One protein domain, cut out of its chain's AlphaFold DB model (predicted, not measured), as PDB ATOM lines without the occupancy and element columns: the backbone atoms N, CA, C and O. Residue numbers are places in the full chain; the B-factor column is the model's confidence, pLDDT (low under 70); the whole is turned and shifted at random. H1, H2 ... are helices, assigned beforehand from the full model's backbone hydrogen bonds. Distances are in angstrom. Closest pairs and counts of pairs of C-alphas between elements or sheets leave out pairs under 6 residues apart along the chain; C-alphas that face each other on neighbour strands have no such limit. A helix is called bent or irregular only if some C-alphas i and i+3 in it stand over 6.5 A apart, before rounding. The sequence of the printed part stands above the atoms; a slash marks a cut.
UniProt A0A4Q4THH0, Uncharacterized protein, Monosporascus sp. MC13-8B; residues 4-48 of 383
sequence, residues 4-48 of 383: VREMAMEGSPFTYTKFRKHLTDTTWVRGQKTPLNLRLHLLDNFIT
ATOM      1  N   VAL A   4      -7.579  14.556 -38.724       83.25
ATOM      2  CA  VAL A   4      -8.327  13.291 -38.858       83.25
ATOM      3  C   VAL A   4      -8.627  12.653 -37.497       83.25
ATOM      4  O   VAL A   4      -9.690  12.068 -37.310       83.25
ATOM      5  N   ARG A   5      -7.710  12.776 -36.531       83.44
ATOM      6  CA  ARG A   5      -7.892  12.234 -35.178       83.44
ATOM      7  C   ARG A   5      -8.892  13.066 -34.381       83.44
ATOM      8  O   ARG A   5      -9.695  12.489 -33.663       83.44
ATOM      9  N   GLU A   6      -8.862  14.386 -34.533       84.94
ATOM     10  CA  GLU A   6      -9.830  15.303 -33.919       84.94
ATOM     11  C   GLU A   6     -11.246  15.020 -34.438       84.94
ATOM     12  O   GLU A   6     -12.142  14.752 -33.642       84.94
ATOM     13  N   MET A   7     -11.412  14.896 -35.760       84.81
ATOM     14  CA  MET A   7     -12.687  14.498 -36.369       84.81
ATOM     15  C   MET A   7     -13.179  13.125 -35.883       84.81
ATOM     16  O   MET A   7     -14.380  12.925 -35.718       84.81
ATOM     17  N   ALA A   8     -12.271  12.173 -35.642       82.06
ATOM     18  CA  ALA A   8     -12.629  10.863 -35.096       82.06
ATOM     19  C   ALA A   8     -13.068  10.932 -33.620       82.06
ATOM     20  O   ALA A   8     -13.898  10.135 -33.189       82.06
ATOM     21  N   MET A   9     -12.536  11.883 -32.845       84.94
ATOM     22  CA  MET A   9     -12.895  12.093 -31.438       84.94
ATOM     23  C   MET A   9     -14.228  12.834 -31.256       84.94
ATOM     24  O   MET A   9     -14.866  12.672 -30.221       84.94
ATOM     25  N   GLU A  10     -14.688  13.587 -32.258       82.75
ATOM     26  CA  GLU A  10     -16.004  14.250 -32.265       82.75
ATOM     27  C   GLU A  10     -17.187  13.266 -32.373       82.75
ATOM     28  O   GLU A  10     -18.343  13.666 -32.243       82.75
ATOM     29  N   GLY A  11     -16.927  11.980 -32.641       75.94
ATOM     30  CA  GLY A  11     -17.946  10.924 -32.688       75.94
ATOM     31  C   GLY A  11     -18.897  10.992 -33.890       75.94
ATOM     32  O   GLY A  11     -19.797  10.162 -34.006       75.94
ATOM     33  N   SER A  12     -18.711  11.952 -34.802       77.31
ATOM     34  CA  SER A  12     -19.508  12.055 -36.026       77.31
ATOM     35  C   SER A  12     -18.872  11.266 -37.183       77.31
ATOM     36  O   SER A  12     -17.645  11.191 -37.263       77.31
ATOM     37  N   PRO A  13     -19.666  10.682 -38.105       79.94
ATOM     38  CA  PRO A  13     -19.121   9.974 -39.260       79.94
ATOM     39  C   PRO A  13     -18.209  10.883 -40.086       79.94
ATOM     40  O   PRO A  13     -18.541  12.048 -40.341       79.94
ATOM     41  N   PHE A  14     -17.077  10.341 -40.537       79.69
ATOM     42  CA  PHE A  14     -16.163  11.070 -41.409       79.69
ATOM     43  C   PHE A  14     -16.878  11.484 -42.703       79.69
ATOM     44  O   PHE A  14     -17.541  10.680 -43.354       79.69
ATOM     45  N   THR A  15     -16.732  12.748 -43.100       79.69
ATOM     46  CA  THR A  15     -17.214  13.243 -44.396       79.69
ATOM     47  C   THR A  15     -16.145  14.124 -45.025       79.69
ATOM     48  O   THR A  15     -15.603  15.010 -44.361       79.69
ATOM     49  N   TYR A  16     -15.865  13.920 -46.315       82.38
ATOM     50  CA  TYR A  16     -14.827  14.667 -47.033       82.38
ATOM     51  C   TYR A  16     -15.062  16.186 -47.015       82.38
ATOM     52  O   TYR A  16     -14.119  16.959 -46.877       82.38
ATOM     53  N   THR A  17     -16.321  16.626 -47.050       80.62
ATOM     54  CA  THR A  17     -16.696  18.044 -46.925       80.62
ATOM     55  C   THR A  17     -16.314  18.644 -45.572       80.62
ATOM     56  O   THR A  17     -15.758  19.740 -45.529       80.62
ATOM     57  N   LYS A  18     -16.543  17.923 -44.465       82.62
ATOM     58  CA  LYS A  18     -16.101  18.351 -43.126       82.62
ATOM     59  C   LYS A  18     -14.577  18.419 -43.049       82.62
ATOM     60  O   LYS A  18     -14.034  19.413 -42.581       82.62
ATOM     61  N   PHE A  19     -13.890  17.410 -43.583       86.38
ATOM     62  CA  PHE A  19     -12.429  17.394 -43.641       86.38
ATOM     63  C   PHE A  19     -11.873  18.594 -44.423       86.38
ATOM     64  O   PHE A  19     -10.981  19.284 -43.937       86.38
ATOM     65  N   ARG A  20     -12.451  18.913 -45.590       85.00
ATOM     66  CA  ARG A  20     -12.083  20.093 -46.391       85.00
ATOM     67  C   ARG A  20     -12.266  21.401 -45.626       85.00
ATOM     68  O   ARG A  20     -11.398  22.260 -45.730       85.00
ATOM     69  N   LYS A  21     -13.327  21.520 -44.825       84.88
ATOM     70  CA  LYS A  21     -13.564  22.687 -43.965       84.88
ATOM     71  C   LYS A  21     -12.498  22.831 -42.868       84.88
ATOM     72  O   LYS A  21     -11.906  23.892 -42.725       84.88
ATOM     73  N   HIS A  22     -12.149  21.754 -42.163       83.25
ATOM     74  CA  HIS A  22     -11.059  21.819 -41.176       83.25
ATOM     75  C   HIS A  22      -9.705  22.169 -41.821       83.25
ATOM     76  O   HIS A  22      -8.893  22.872 -41.221       83.25
ATOM     77  N   LEU A  23      -9.451  21.722 -43.057       87.00
ATOM     78  CA  LEU A  23      -8.230  22.069 -43.792       87.00
ATOM     79  C   LEU A  23      -8.160  23.552 -44.187       87.00
ATOM     80  O   LEU A  23      -7.054  24.097 -44.223       87.00
ATOM     81  N   THR A  24      -9.294  24.196 -44.500       83.44
ATOM     82  CA  THR A  24      -9.343  25.640 -44.797       83.44
ATOM     83  C   THR A  24      -9.161  26.489 -43.549       83.44
ATOM     84  O   THR A  24      -8.524  27.537 -43.625       83.44
ATOM     85  N   ASP A  25      -9.664  26.006 -42.415       83.88
ATOM     86  CA  ASP A  25      -9.622  26.716 -41.134       83.88
ATOM     87  C   ASP A  25      -8.251  26.576 -40.438       83.88
ATOM     88  O   ASP A  25      -7.935  27.297 -39.493       83.88
ATOM     89  N   THR A  26      -7.394  25.676 -40.931       84.44
ATOM     90  CA  THR A  26      -6.050  25.434 -40.394       84.44
ATOM     91  C   THR A  26      -5.001  26.361 -41.017       84.44
ATOM     92  O   THR A  26      -4.854  26.451 -42.238       84.44
ATOM     93  N   THR A  27      -4.176  26.994 -40.179       82.25
ATOM     94  CA  THR A  27      -3.000  27.763 -40.614       82.25
ATOM     95  C   THR A  27      -1.833  26.836 -40.963       82.25
ATOM     96  O   THR A  27      -1.248  26.199 -40.088       82.25
ATOM     97  N   TRP A  28      -1.469  26.780 -42.244       81.81
ATOM     98  CA  TRP A  28      -0.385  25.932 -42.748       81.81
ATOM     99  C   TRP A  28       0.985  26.604 -42.650       81.81
ATOM    100  O   TRP A  28       1.127  27.796 -42.930       81.81
ATOM    101  N   VAL A  29       2.023  25.818 -42.352       84.31
ATOM    102  CA  VAL A  29       3.413  26.288 -42.438       84.31
ATOM    103  C   VAL A  29       3.786  26.513 -43.908       84.31
ATOM    104  O   VAL A  29       3.358  25.776 -44.806       84.31
ATOM    105  N   ARG A  30       4.603  27.540 -44.171       78.50
ATOM    106  CA  ARG A  30       5.085  27.884 -45.517       78.50
ATOM    107  C   ARG A  30       5.737  26.653 -46.171       78.50
ATOM    108  O   ARG A  30       6.640  26.056 -45.602       78.50
ATOM    109  N   GLY A  31       5.247  26.265 -47.352       80.00
ATOM    110  CA  GLY A  31       5.718  25.091 -48.106       80.00
ATOM    111  C   GLY A  31       4.869  23.816 -47.964       80.00
ATOM    112  O   GLY A  31       4.930  22.960 -48.840       80.00
ATOM    113  N   GLN A  32       4.007  23.695 -46.946       83.38
ATOM    114  CA  GLN A  32       3.155  22.501 -46.767       83.38
ATOM    115  C   GLN A  32       1.925  22.479 -47.684       83.38
ATOM    116  O   GLN A  32       1.387  21.416 -47.992       83.38
ATOM    117  N   LYS A  33       1.483  23.655 -48.143       83.38
ATOM    118  CA  LYS A  33       0.240  23.815 -48.908       83.38
ATOM    119  C   LYS A  33       0.313  23.177 -50.299       83.38
ATOM    120  O   LYS A  33      -0.653  22.563 -50.734       83.38
ATOM    121  N   THR A  34       1.456  23.278 -50.980       83.25
ATOM    122  CA  THR A  34       1.611  22.766 -52.353       83.25
ATOM    123  C   THR A  34       1.544  21.232 -52.423       83.25
ATOM    124  O   THR A  34       0.701  20.727 -53.166       83.25
ATOM    125  N   PRO A  35       2.318  20.460 -51.629       85.31
ATOM    126  CA  PRO A  35       2.216  18.996 -51.633       85.31
ATOM    127  C   PRO A  35       0.856  18.485 -51.143       85.31
ATOM    128  O   PRO A  35       0.352  17.478 -51.637       85.31
ATOM    129  N   LEU A  36       0.248  19.183 -50.177       85.56
ATOM    130  CA  LEU A  36      -1.088  18.862 -49.687       85.56
ATOM    131  C   LEU A  36      -2.142  19.046 -50.782       85.56
ATOM    132  O   LEU A  36      -2.943  18.144 -51.001       85.56
ATOM    133  N   ASN A  37      -2.119  20.175 -51.494       84.31
ATOM    134  CA  ASN A  37      -3.057  20.445 -52.580       84.31
ATOM    135  C   ASN A  37      -2.957  19.405 -53.699       84.31
ATOM    136  O   ASN A  37      -3.989  19.009 -54.222       84.31
ATOM    137  N   LEU A  38      -1.756  18.914 -54.022       82.12
ATOM    138  CA  LEU A  38      -1.586  17.842 -55.006       82.12
ATOM    139  C   LEU A  38      -2.303  16.552 -54.568       82.12
ATOM    140  O   LEU A  38      -3.030  15.946 -55.349       82.12
ATOM    141  N   ARG A  39      -2.152  16.161 -53.297       84.25
ATOM    142  CA  ARG A  39      -2.834  14.981 -52.736       84.25
ATOM    143  C   ARG A  39      -4.344  15.181 -52.615       84.25
ATOM    144  O   ARG A  39      -5.103  14.247 -52.852       84.25
ATOM    145  N   LEU A  40      -4.786  16.388 -52.263       84.00
ATOM    146  CA  LEU A  40      -6.208  16.727 -52.217       84.00
ATOM    147  C   LEU A  40      -6.831  16.699 -53.606       84.00
ATOM    148  O   LEU A  40      -7.928  16.183 -53.725       84.00
ATOM    149  N   HIS A  41      -6.113  17.145 -54.635       78.25
ATOM    150  CA  HIS A  41      -6.576  17.090 -56.019       78.25
ATOM    151  C   HIS A  41      -6.814  15.645 -56.487       78.25
ATOM    152  O   HIS A  41      -7.797  15.369 -57.168       78.25
ATOM    153  N   LEU A  42      -5.963  14.699 -56.068       75.81
ATOM    154  CA  LEU A  42      -6.208  13.273 -56.305       75.81
ATOM    155  C   LEU A  42      -7.499  12.814 -55.617       75.81
ATOM    156  O   LEU A  42      -8.340  12.202 -56.261       75.81
ATOM    157  N   LEU A  43      -7.692  13.153 -54.339       77.25
ATOM    158  CA  LEU A  43      -8.921  12.818 -53.606       77.25
ATOM    159  C   LEU A  43     -10.167  13.486 -54.205       77.25
ATOM    160  O   LEU A  43     -11.220  12.857 -54.266       77.25
ATOM    161  N   ASP A  44     -10.049  14.730 -54.668       74.19
ATOM    162  CA  ASP A  44     -11.128  15.469 -55.319       74.19
ATOM    163  C   ASP A  44     -11.594  14.731 -56.581       74.19
ATOM    164  O   ASP A  44     -12.799  14.595 -56.766       74.19
ATOM    165  N   ASN A  45     -10.671  14.179 -57.381       67.81
ATOM    166  CA  ASN A  45     -10.995  13.378 -58.570       67.81
ATOM    167  C   ASN A  45     -11.759  12.082 -58.253       67.81
ATOM    168  O   ASN A  45     -12.464  11.570 -59.116       67.81
ATOM    169  N   PHE A  46     -11.624  11.542 -57.039       66.38
ATOM    170  CA  PHE A  46     -12.338  10.333 -56.615       66.38
ATOM    171  C   PHE A  46     -13.670  10.621 -55.919       66.38
ATOM    172  O   PHE A  46     -14.599   9.823 -56.012       66.38
ATOM    173  N   ILE A  47     -13.747  11.718 -55.163       70.00
ATOM    174  CA  ILE A  47     -14.855  11.988 -54.236       70.00
ATOM    175  C   ILE A  47     -15.823  13.036 -54.796       70.00
ATOM    176  O   ILE A  47     -17.007  13.032 -54.451       70.00
ATOM    177  N   THR A  48     -15.348  13.941 -55.652       58.94
ATOM    178  CA  THR A  48     -16.149  15.057 -56.164       58.94
ATOM    179  C   THR A  48     -16.697  14.713 -57.551       58.94
ATOM    180  O   THR A  48     -15.948  14.213 -58.388       58.94
TER     181      THR A  48
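Overview. This is residues 4 to 48 of the 383 residues of an uncharacterized protein of Monosporascus sp. MC13-8B (UniProt A0A4Q4THH0). Three helices make a flat, loosely joined shape: H2 is in the middle, the long H3 runs back beside it the opposite way with a gap between them, and the short H1 is set crosswise to H2, near it but not touching. Two bulges stick out from this body, residues 8 to 13 and residues 29 to 35, of which 33 to 35 belong to H3. The printed part has 45 residues with three named helices, in the order H1, H2, H3, and no named strand; the class is all helix. The whole is only just loose, close to compact, with a radius of gyration of the C-alphas of 11.5 A, and its C-alphas span 31 by 25 by 13 A.

Arrangement. H1, residues 4 to 9, is close to H2, residues 16 to 25, but not clearly touching it. Their closest C-alphas, those of Val 4 and Phe 19, are 7.5 A apart, and their lines stand about perpendicular, at 75 degrees. H2 is also close to H3, residues 33 to 47, but not clearly touching it. Here the closest C-alphas are those of Tyr 16 and Ile 47, 7.7 A apart. The lines of H2 and H3 stand at a shallow tilt of 19 degrees, and the two helices run opposite ways, 12.5 A from centre to centre. H1 and H3 are apart. In H1, H2 and H3, every pair of O i and N i+4 is within hydrogen-bond range.

Along the chain. H1 begins at C-alpha 4, at (-8.327, 13.291, -38.858), and has a length of 8.8 A from first to last C-alpha. H2 begins at C-alpha 16, at (-14.827, 14.667, -47.033), and measures 14.4 A from there to C-alpha 25. H3 is the longest helix, with 15 residues and 19.9 A from first to last C-alpha; it ends at C-alpha 47, at (-14.855, 11.988, -54.236). None of the three helices is bent.

Size, cuts and confidence. The two C-alphas farthest apart are those of Gly 11 and Gly 31, at 31.6 A. The C-alphas of Val 4 and Thr 48, the first and last printed residues, are 19.1 A apart. The printed part has no cut. The link from H1 to H2, with 6 residues between them, and the link from H2 to H3, with 7, are both short. Without the stretches that stand free, the body has 32 residues and spans 24 by 21 by 14 A. The mean pLDDT of the printed part is 80.7, and the model's confidence is low, under 70, at residues 45 to 46 and at residue 48.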